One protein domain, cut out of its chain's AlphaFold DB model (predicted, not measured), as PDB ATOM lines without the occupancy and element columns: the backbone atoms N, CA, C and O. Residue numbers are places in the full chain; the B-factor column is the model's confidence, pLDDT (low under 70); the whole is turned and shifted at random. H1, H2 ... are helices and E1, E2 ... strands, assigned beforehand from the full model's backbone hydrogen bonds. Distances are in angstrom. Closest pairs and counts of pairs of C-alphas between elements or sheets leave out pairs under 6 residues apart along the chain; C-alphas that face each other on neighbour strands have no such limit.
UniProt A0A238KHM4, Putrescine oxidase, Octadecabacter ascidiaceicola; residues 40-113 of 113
ATOM      1  N   LYS A  40     171.457 213.885 211.676       93.38
ATOM      2  CA  LYS A  40     170.152 213.264 211.907       93.38
ATOM      3  C   LYS A  40     170.188 211.828 211.409       93.38
ATOM      4  O   LYS A  40     170.464 211.598 210.235       93.38
ATOM      5  N   THR A  41     169.840 210.899 212.284       93.38
ATOM      6  CA  THR A  41     169.649 209.495 211.948       93.38
ATOM      7  C   THR A  41     168.167 209.177 212.093       93.38
ATOM      8  O   THR A  41     167.541 209.546 213.084       93.38
ATOM      9  N   ILE A  42     167.586 208.532 211.087       93.75
ATOM     10  CA  ILE A  42     166.210 208.039 211.121       93.75
ATOM     11  C   ILE A  42     166.218 206.516 211.080       93.75
ATOM     12  O   ILE A  42     167.092 205.907 210.465       93.75
ATOM     13  N   LYS A  43     165.238 205.902 211.737       93.38
ATOM     14  CA  LYS A  43     164.989 204.463 211.662       93.38
ATOM     15  C   LYS A  43     163.679 204.255 210.925       93.38
ATOM     16  O   LYS A  43     162.691 204.901 211.271       93.38
ATOM     17  N   LEU A  44     163.703 203.410 209.906       93.25
ATOM     18  CA  LEU A  44     162.539 203.041 209.107       93.25
ATOM     19  C   LEU A  44     162.593 201.531 208.927       93.25
ATOM     20  O   LEU A  44     163.620 201.028 208.479       93.25
ATOM     21  N   ASP A  45     161.516 200.844 209.303       91.56
ATOM     22  CA  ASP A  45     161.397 199.386 209.256       91.56
ATOM     23  C   ASP A  45     162.618 198.669 209.867       91.56
ATOM     24  O   ASP A  45     162.882 198.793 211.067       91.56
ATOM     25  N   ASP A  46     163.377 197.941 209.052       88.56
ATOM     26  CA  ASP A  46     164.579 197.190 209.418       88.56
ATOM     27  C   ASP A  46     165.890 197.978 209.208       88.56
ATOM     28  O   ASP A  46     166.984 197.469 209.470       88.56
ATOM     29  N   GLY A  47     165.796 199.240 208.779       89.75
ATOM     30  CA  GLY A  47     166.917 200.078 208.372       89.75
ATOM     31  C   GLY A  47     167.197 201.278 209.281       89.75
ATOM     32  O   GLY A  47     166.354 201.788 210.022       89.75
ATOM     33  N   THR A  48     168.434 201.773 209.206       93.19
ATOM     34  CA  THR A  48     168.868 203.020 209.851       93.19
ATOM     35  C   THR A  48     169.598 203.896 208.839       93.19
ATOM     36  O   THR A  48     170.539 203.444 208.187       93.19
ATOM     37  N   PHE A  49     169.176 205.154 208.722       93.06
ATOM     38  CA  PHE A  49     169.595 206.059 207.658       93.06
ATOM     39  C   PHE A  49     170.089 207.385 208.234       93.06
ATOM     40  O   PHE A  49     169.357 208.077 208.940       93.06
ATOM     41  N   ASP A  50     171.317 207.769 207.894       94.62
ATOM     42  CA  ASP A  50     171.819 209.115 208.158       94.62
ATOM     43  C   ASP A  50     171.296 210.055 207.071       94.62
ATOM     44  O   ASP A  50     171.552 209.856 205.888       94.62
ATOM     45  N   MET A  51     170.552 211.082 207.469       93.44
ATOM     46  CA  MET A  51     169.946 212.066 206.562       93.44
ATOM     47  C   MET A  51     170.852 213.269 206.305       93.44
ATOM     48  O   MET A  51     170.406 214.321 205.847       93.44
ATOM     49  N   SER A  52     172.112 213.177 206.719       86.88
ATOM     50  CA  SER A  52     173.069 214.283 206.762       86.88
ATOM     51  C   SER A  52     174.501 213.706 206.726       86.88
ATOM     52  O   SER A  52     174.624 212.608 206.181       86.88
ATOM     53  N   PRO A  53     175.600 214.362 207.181       87.31
ATOM     54  CA  PRO A  53     176.932 213.800 206.941       87.31
ATOM     55  C   PRO A  53     177.012 212.393 207.535       87.31
ATOM     56  O   PRO A  53     176.590 212.203 208.669       87.31
ATOM     57  N   ALA A  54     177.496 211.438 206.737       91.69
ATOM     58  CA  ALA A  54     177.444 210.001 207.018       91.69
ATOM     59  C   ALA A  54     178.833 209.343 207.128       91.69
ATOM     60  O   ALA A  54     178.929 208.180 207.527       91.69
ATOM     61  N   TRP A  55     179.890 210.079 206.766       94.06
ATOM     62  CA  TRP A  55     181.254 209.575 206.601       94.06
ATOM     63  C   TRP A  55     182.243 210.270 207.519       94.06
ATOM     64  O   TRP A  55     182.146 211.468 207.794       94.06
ATOM     65  N   LEU A  56     183.225 209.491 207.945       94.56
ATOM     66  CA  LEU A  56     184.337 209.890 208.787       94.56
ATOM     67  C   LEU A  56     185.622 209.409 208.116       94.56
ATOM     68  O   LEU A  56     185.637 208.315 207.565       94.56
ATOM     69  N   TRP A  57     186.705 210.176 208.178       94.44
ATOM     70  CA  TRP A  57     187.965 209.789 207.534       94.44
ATOM     71  C   TRP A  57     189.090 209.583 208.553       94.44
ATOM     72  O   TRP A  57     189.106 210.227 209.612       94.44
ATOM     73  N   PRO A  58     190.084 208.735 208.226       93.00
ATOM     74  CA  PRO A  58     191.383 208.773 208.882       93.00
ATOM     75  C   PRO A  58     191.957 210.201 208.894       93.00
ATOM     76  O   PRO A  58     191.686 211.008 208.009       93.00
ATOM     77  N   GLY A  59     192.752 210.535 209.914       95.56
ATOM     78  CA  GLY A  59     193.322 211.883 210.063       95.56
ATOM     79  C   GLY A  59     192.413 212.896 210.771       95.56
ATOM     80  O   GLY A  59     192.780 214.063 210.892       95.56
ATOM     81  N   GLN A  60     191.260 212.468 211.300       95.25
ATOM     82  CA  GLN A  60     190.369 213.287 212.133       95.25
ATOM     83  C   GLN A  60     190.519 212.926 213.629       95.25
ATOM     84  O   GLN A  60     189.660 212.238 214.188       95.25
ATOM     85  N   PRO A  61     191.583 213.376 214.330       95.69
ATOM     86  CA  PRO A  61     191.923 212.874 215.667       95.69
ATOM     87  C   PRO A  61     190.847 213.155 216.722       95.69
ATOM     88  O   PRO A  61     190.584 212.309 217.571       95.69
ATOM     89  N   ARG A  62     190.173 214.312 216.650       94.88
ATOM     90  CA  ARG A  62     189.093 214.670 217.589       94.88
ATOM     91  C   ARG A  62     187.872 213.763 217.443       94.88
ATOM     92  O   ARG A  62     187.291 213.350 218.438       94.88
ATOM     93  N   ILE A  63     187.519 213.426 216.205       93.75
ATOM     94  CA  ILE A  63     186.438 212.484 215.910       93.75
ATOM     95  C   ILE A  63     186.826 211.077 216.371       93.75
ATOM     96  O   ILE A  63     186.039 210.420 217.043       93.75
ATOM     97  N   ALA A  64     188.052 210.632 216.077       94.69
ATOM     98  CA  ALA A  64     188.540 209.324 216.510       94.69
ATOM     99  C   ALA A  64     188.523 209.174 218.042       94.69
ATOM    100  O   ALA A  64     188.052 208.159 218.554       94.69
ATOM    101  N   ALA A  65     188.973 210.199 218.773       94.69
ATOM    102  CA  ALA A  65     188.917 210.224 220.232       94.69
ATOM    103  C   ALA A  65     187.474 210.133 220.750       94.69
ATOM    104  O   ALA A  65     187.201 209.370 221.671       94.69
ATOM    105  N   MET A  66     186.543 210.858 220.125       93.00
ATOM    106  CA  MET A  66     185.132 210.835 220.507       93.00
ATOM    107  C   MET A  66     184.473 209.473 220.259       93.00
ATOM    108  O   MET A  66     183.764 208.977 221.126       93.00
ATOM    109  N   ILE A  67     184.744 208.840 219.116       93.88
ATOM    110  CA  ILE A  67     184.258 207.486 218.803       93.88
ATOM    111  C   ILE A  67     184.718 206.490 219.864       93.88
ATOM    112  O   ILE A  67     183.918 205.682 220.327       93.88
ATOM    113  N   ASN A  68     185.984 206.576 220.278       95.00
ATOM    114  CA  ASN A  68     186.530 205.707 221.317       95.00
ATOM    115  C   ASN A  68     185.895 205.991 222.686       95.00
ATOM    116  O   ASN A  68     185.483 205.058 223.367       95.00
ATOM    117  N   ALA A  69     185.782 207.265 223.075       93.38
ATOM    118  CA  ALA A  69     185.218 207.669 224.364       93.38
ATOM    119  C   ALA A  69     183.739 207.274 224.512       93.38
ATOM    120  O   ALA A  69     183.315 206.859 225.585       93.38
ATOM    121  N   LEU A  70     182.968 207.366 223.426       92.81
ATOM    122  CA  LEU A  70     181.556 206.979 223.379       92.81
ATOM    123  C   LEU A  70     181.345 205.489 223.055       92.81
ATOM    124  O   LEU A  70     180.205 205.047 222.928       92.81
ATOM    125  N   VAL A  71     182.429 204.717 222.908       95.62
ATOM    126  CA  VAL A  71     182.410 203.275 222.605       95.62
ATOM    127  C   VAL A  71     181.573 202.962 221.352       95.62
ATOM    128  O   VAL A  71     180.786 202.016 221.295       95.62
ATOM    129  N   LEU A  72     181.726 203.789 220.316       94.56
ATOM    130  CA  LEU A  72     180.993 203.654 219.060       94.56
ATOM    131  C   LEU A  72     181.728 202.705 218.110       94.56
ATOM    132  O   LEU A  72     182.944 202.774 217.927       94.56
ATOM    133  N   THR A  73     180.978 201.823 217.453       95.88
ATOM    134  CA  THR A  73     181.529 200.906 216.451       95.88
ATOM    135  C   THR A  73     181.522 201.562 215.076       95.88
ATOM    136  O   THR A  73     180.458 201.923 214.570       95.88
ATOM    137  N   LYS A  74     182.698 201.667 214.453       95.31
ATOM    138  CA  LYS A  74     182.850 202.084 213.054       95.31
ATOM    139  C   LYS A  74     183.071 200.889 212.122       95.31
ATOM    140  O   LYS A  74     183.558 199.856 212.571       95.31
ATOM    141  N   PHE A  75     182.732 201.042 210.846       95.56
ATOM    142  CA  PHE A  75     182.972 200.063 209.781       95.56
ATOM    143  C   PHE A  75     183.369 200.766 208.477       95.56
ATOM    144  O   PHE A  75     183.047 201.942 208.296       95.56
ATOM    145  N   ASP A  76     184.070 200.066 207.586       96.31
ATOM    146  CA  ASP A  76     184.530 200.628 206.311       96.31
ATOM    147  C   ASP A  76     183.368 200.911 205.355       96.31
ATOM    148  O   ASP A  76     182.434 200.116 205.213       96.31
ATOM    149  N   GLN A  77     183.429 202.057 204.676       94.94
ATOM    150  CA  GLN A  77     182.519 202.357 203.582       94.94
ATOM    151  C   GLN A  77     182.779 201.377 202.436       94.94
ATOM    152  O   GLN A  77     183.871 201.335 201.872       94.94
ATOM    153  N   TYR A  78     181.746 200.625 202.054       92.69
ATOM    154  CA  TYR A  78     181.812 199.784 200.867       92.69
ATOM    155  C   TYR A  78     182.082 200.650 199.632       92.69
ATOM    156  O   TYR A  78     181.323 201.580 199.347       92.69
ATOM    157  N   ALA A  79     183.165 200.350 198.921       92.44
ATOM    158  CA  ALA A  79     183.627 201.136 197.779       92.44
ATOM    159  C   ALA A  79     184.044 200.273 196.574       92.44
ATOM    160  O   ALA A  79     184.509 200.818 195.578       92.44
ATOM    161  N   ASN A  80     183.867 198.950 196.641       91.38
ATOM    162  CA  ASN A  80     184.239 198.054 195.548       91.38
ATOM    163  C   ASN A  80     183.266 198.191 194.368       91.38
ATOM    164  O   ASN A  80     182.052 198.256 194.560       91.38
ATOM    165  N   GLY A  81     183.805 198.137 193.150       89.81
ATOM    166  CA  GLY A  81     183.045 198.239 191.905       89.81
ATOM    167  C   GLY A  81     183.340 199.531 191.146       89.81
ATOM    168  O   GLY A  81     184.265 200.267 191.481       89.81
ATOM    169  N   ASP A  82     182.556 199.790 190.100       89.25
ATOM    170  CA  ASP A  82     182.737 200.981 189.272       89.25
ATOM    171  C   ASP A  82     181.985 202.179 189.850       89.25
ATOM    172  O   ASP A  82     180.798 202.089 190.170       89.25
ATOM    173  N   LEU A  83     182.647 203.338 189.886       89.00
ATOM    174  CA  LEU A  83     181.958 204.607 190.094       89.00
ATOM    175  C   LEU A  83     181.020 204.875 188.912       89.00
ATOM    176  O   LEU A  83     181.441 204.818 187.750       89.00
ATOM    177  N   MET A  84     179.772 205.227 189.222       89.62
ATOM    178  CA  MET A  84     178.851 205.835 188.269       89.62
ATOM    179  C   MET A  84     178.434 207.220 188.746       89.62
ATOM    180  O   MET A  84     178.116 207.399 189.921       89.62
ATOM    181  N   PHE A  85     178.397 208.187 187.835       89.94
ATOM    182  CA  PHE A  85     177.801 209.494 188.093       89.94
ATOM    183  C   PHE A  85     177.017 209.969 186.873       89.94
ATOM    184  O   PHE A  85     177.298 209.563 185.745       89.94
ATOM    185  N   GLU A  86     176.025 210.816 187.109       93.38
ATOM    186  CA  GLU A  86     175.245 211.476 186.066       93.38
ATOM    187  C   GLU A  86     175.775 212.898 185.877       93.38
ATOM    188  O   GLU A  86     176.024 213.604 186.857       93.38
ATOM    189  N   ASP A  87     176.012 213.298 184.629       92.31
ATOM    190  CA  ASP A  87     176.403 214.673 184.321       92.31
ATOM    191  C   ASP A  87     175.195 215.613 184.196       92.31
ATOM    192  O   ASP A  87     174.038 215.204 184.225       92.31
ATOM    193  N   GLU A  88     175.467 216.903 184.019       95.94
ATOM    194  CA  GLU A  88     174.450 217.953 183.857       95.94
ATOM    195  C   GLU A  88     173.487 217.749 182.670       95.94
ATOM    196  O   GLU A  88     172.460 218.418 182.592       95.94
ATOM    197  N   GLN A  89     173.808 216.840 181.744       96.88
ATOM    198  CA  GLN A  89     172.994 216.504 180.575       96.88
ATOM    199  C   GLN A  89     172.191 215.212 180.791       96.88
ATOM    200  O   GLN A  89     171.535 214.742 179.861       96.88
ATOM    201  N   GLY A  90     172.246 214.618 181.988       95.81
ATOM    202  CA  GLY A  90     171.570 213.364 182.312       95.81
ATOM    203  C   GLY A  90     172.288 212.123 181.775       95.81
ATOM    204  O   GLY A  90     171.677 211.061 181.649       95.81
ATOM    205  N   ARG A  91     173.569 212.220 181.394       95.00
ATOM    206  CA  ARG A  91     174.313 211.068 180.865       95.00
ATOM    207  C   ARG A  91     175.027 210.341 181.993       95.00
ATOM    208  O   ARG A  91     175.868 210.918 182.682       95.00
ATOM    209  N   ALA A  92     174.751 209.045 182.115       93.56
ATOM    210  CA  ALA A  92     175.470 208.168 183.026       93.56
ATOM    211  C   ALA A  92     176.898 207.905 182.518       93.56
ATOM    212  O   ALA A  92     177.105 207.385 181.420       93.56
ATOM    213  N   GLN A  93     177.889 208.237 183.339       91.12
ATOM    214  CA  GLN A  93     179.299 207.941 183.112       91.12
ATOM    215  C   GLN A  93     179.748 206.849 184.081       91.12
ATOM    216  O   GLN A  93     179.468 206.929 185.274       91.12
ATOM    217  N   ARG A  94     180.463 205.839 183.575       91.50
ATOM    218  CA  ARG A  94     180.959 204.691 184.348       91.50
ATOM    219  C   ARG A  94     182.484 204.622 184.302       91.50
ATOM    220  O   ARG A  94     183.076 204.866 183.253       91.50
ATOM    221  N   GLY A  95     183.107 204.251 185.420       85.12
ATOM    222  CA  GLY A  95     184.530 203.891 185.475       85.12
ATOM    223  C   GLY A  95     185.501 205.074 185.400       85.12
ATOM    224  O   GLY A  95     186.660 204.899 185.028       85.12
ATOM    225  N   ARG A  96     185.052 206.292 185.724       76.25
ATOM    226  CA  ARG A  96     185.924 207.474 185.784       76.25
ATOM    227  C   ARG A  96     186.362 207.760 187.218       76.25
ATOM    228  O   ARG A  96     185.625 208.389 187.963       76.25
ATOM    229  N   GLY A  97     187.590 207.382 187.561       76.31
ATOM    230  CA  GLY A  97     188.214 207.723 188.843       76.31
ATOM    231  C   GLY A  97     187.886 206.750 189.976       76.31
ATOM    232  O   GLY A  97     187.446 205.628 189.742       76.31
ATOM    233  N   PHE A  98     188.155 207.189 191.204       76.50
ATOM    234  CA  PHE A  98     187.982 206.404 192.427       76.50
ATOM    235  C   PHE A  98     186.639 206.711 193.087       76.50
ATOM    236  O   PHE A  98     186.069 207.786 192.884       76.50
ATOM    237  N   SER A  99     186.141 205.788 193.909       84.50
ATOM    238  CA  SER A  99     184.958 206.058 194.723       84.50
ATOM    239  C   SER A  99     185.260 207.209 195.687       84.50
ATOM    240  O   SER A  99     186.190 207.140 196.484       84.50
ATOM    241  N   SER A 100     184.474 208.288 195.632       83.50
ATOM    242  CA  SER A 100     184.738 209.517 196.399       83.50
ATOM    243  C   SER A 100     184.722 209.324 197.919       83.50
ATOM    244  O   SER A 100     185.238 210.166 198.651       83.50
ATOM    245  N   MET A 101     184.123 208.233 198.400       90.00
ATOM    246  CA  MET A 101     184.096 207.872 199.820       90.00
ATOM    247  C   MET A 101     185.008 206.681 200.153       90.00
ATOM    248  O   MET A 101     184.941 206.159 201.268       90.00
ATOM    249  N   GLU A 102     185.848 206.229 199.222       92.38
ATOM    250  CA  GLU A 102     186.837 205.186 199.489       92.38
ATOM    251  C   GLU A 102     187.757 205.582 200.654       92.38
ATOM    252  O   GLU A 102     188.146 206.741 200.809       92.38
ATOM    253  N   GLY A 103     188.057 204.615 201.526       93.81
ATOM    254  CA  GLY A 103     188.877 204.831 202.722       93.81
ATOM    255  C   GLY A 103     188.180 205.588 203.859       93.81
ATOM    256  O   GLY A 103     188.813 205.863 204.880       93.81
ATOM    257  N   SER A 104     186.895 205.926 203.713       95.88
ATOM    258  CA  SER A 104     186.085 206.460 204.809       95.88
ATOM    259  C   SER A 104     185.450 205.353 205.654       95.88
ATOM    260  O   SER A 104     185.313 204.199 205.241       95.88
ATOM    261  N   TRP A 105     185.013 205.735 206.847       96.38
ATOM    262  CA  TRP A 105     184.254 204.915 207.773       96.38
ATOM    263  C   TRP A 105     182.841 205.449 207.959       96.38
ATOM    264  O   TRP A 105     182.579 206.648 207.841       96.38
ATOM    265  N   ARG A 106     181.955 204.550 208.372       95.19
ATOM    266  CA  ARG A 106     180.613 204.842 208.877       95.19
ATOM    267  C   ARG A 106     180.445 204.303 210.292       95.19
ATOM    268  O   ARG A 106     181.220 203.456 210.729       95.19
ATOM    269  N   LEU A 107     179.434 204.783 211.018       94.50
ATOM    270  CA  LEU A 107     179.097 204.282 212.354       94.50
ATOM    271  C   LEU A 107     177.925 203.304 212.309       94.50
ATOM    272  O   LEU A 107     176.911 203.542 211.649       94.50
ATOM    273  N   LYS A 108     178.049 202.200 213.049       93.50
ATOM    274  CA  LYS A 108     176.963 201.235 213.225       93.50
ATOM    275  C   LYS A 108     175.804 201.909 213.966       93.50
ATOM    276  O   LYS A 108     175.968 202.347 215.100       93.50
ATOM    277  N   GLY A 109     174.628 201.940 213.337       90.88
ATOM    278  CA  GLY A 109     173.429 202.574 213.898       90.88
ATOM    279  C   GLY A 109     173.308 204.081 213.635       90.88
ATOM    280  O   GLY A 109     172.408 204.694 214.199       90.88
ATOM    281  N   GLY A 110     174.163 204.651 212.777       91.62
ATOM    282  CA  GLY A 110     174.122 206.058 212.369       91.62
ATOM    283  C   GLY A 110     174.906 207.011 213.278       91.62
ATOM    284  O   GLY A 110     175.479 206.605 214.290       91.62
ATOM    285  N   LEU A 111     174.975 208.283 212.881       88.62
ATOM    286  CA  LEU A 111     175.792 209.323 213.527       88.62
ATOM    287  C   LEU A 111     175.077 210.130 214.616       88.62
ATOM    288  O   LEU A 111     175.745 210.721 215.459       88.62
ATOM    289  N   ALA A 112     173.747 210.176 214.610       81.44
ATOM    290  CA  ALA A 112     172.940 210.891 215.599       81.44
ATOM    291  C   ALA A 112     172.010 209.914 216.331       81.44
ATOM    292  O   ALA A 112     170.790 209.973 216.169       81.44
ATOM    293  N   ARG A 113     172.624 208.984 217.072       66.31
ATOM    294  CA  ARG A 113     171.936 208.005 217.922       66.31
ATOM    295  C   ARG A 113     171.327 208.647 219.166       66.31
ATOM    296  O   ARG A 113     171.968 209.562 219.722       66.31
TER     297      ARG A 113
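AT A GLANCE: This is residues 40 to 113 of the 113 residues of the protein "Putrescine oxidase" of Octadecabacter ascidiaceicola (UniProt A0A238KHM4). This loose domain has little regular structure: E3 and E6 pair in its middle, the E1-E2 hairpin lies to one side, and the E4-E5 hairpin ends a long arm, with helix H1 at the opposite end. Of 74 printed residues, 29 are in named elements, one helix and six strands, ordered E1 E2 H1 E3 E4 E5 E6; the class is mixed, with three antiparallel two-stranded sheets. The radius of gyration of the C-alphas is 15.1 A; they span 45 by 33 by 20 A.

HOW THE PARTS SIT: Start at E1, residues 41 to 44, in a hairpin with E2, residues 47 to 50; N 42 and O 49, 2.8 A apart, are within hydrogen-bond range. In H1, residues 61 to 69, every O i to N i+4 pair is within range. E3, residues 74 to 76, pairs antiparallel with E6, residues 105 to 107: N 75 and O 106, 2.9 A. E4, residues 84 to 86, and E5, residues 92 to 94, form a hairpin: N 93 and O 85, 2.8 A. E3 and E4 are apart.

IN THESE COORDINATES: Find C-alpha 41 at (169.649, 209.495, 211.948); E1 runs 10.0 A, E2 10.3 A, H1 12.2 A. E6 ends at C-alpha 107, (179.097, 204.282, 212.354).

THE WHOLE: The C-alphas farthest apart, of Ala 69 and Gln 89, are 46.3 A apart. The printed part has no cut and no long link; residue 113 is under pLDDT 70.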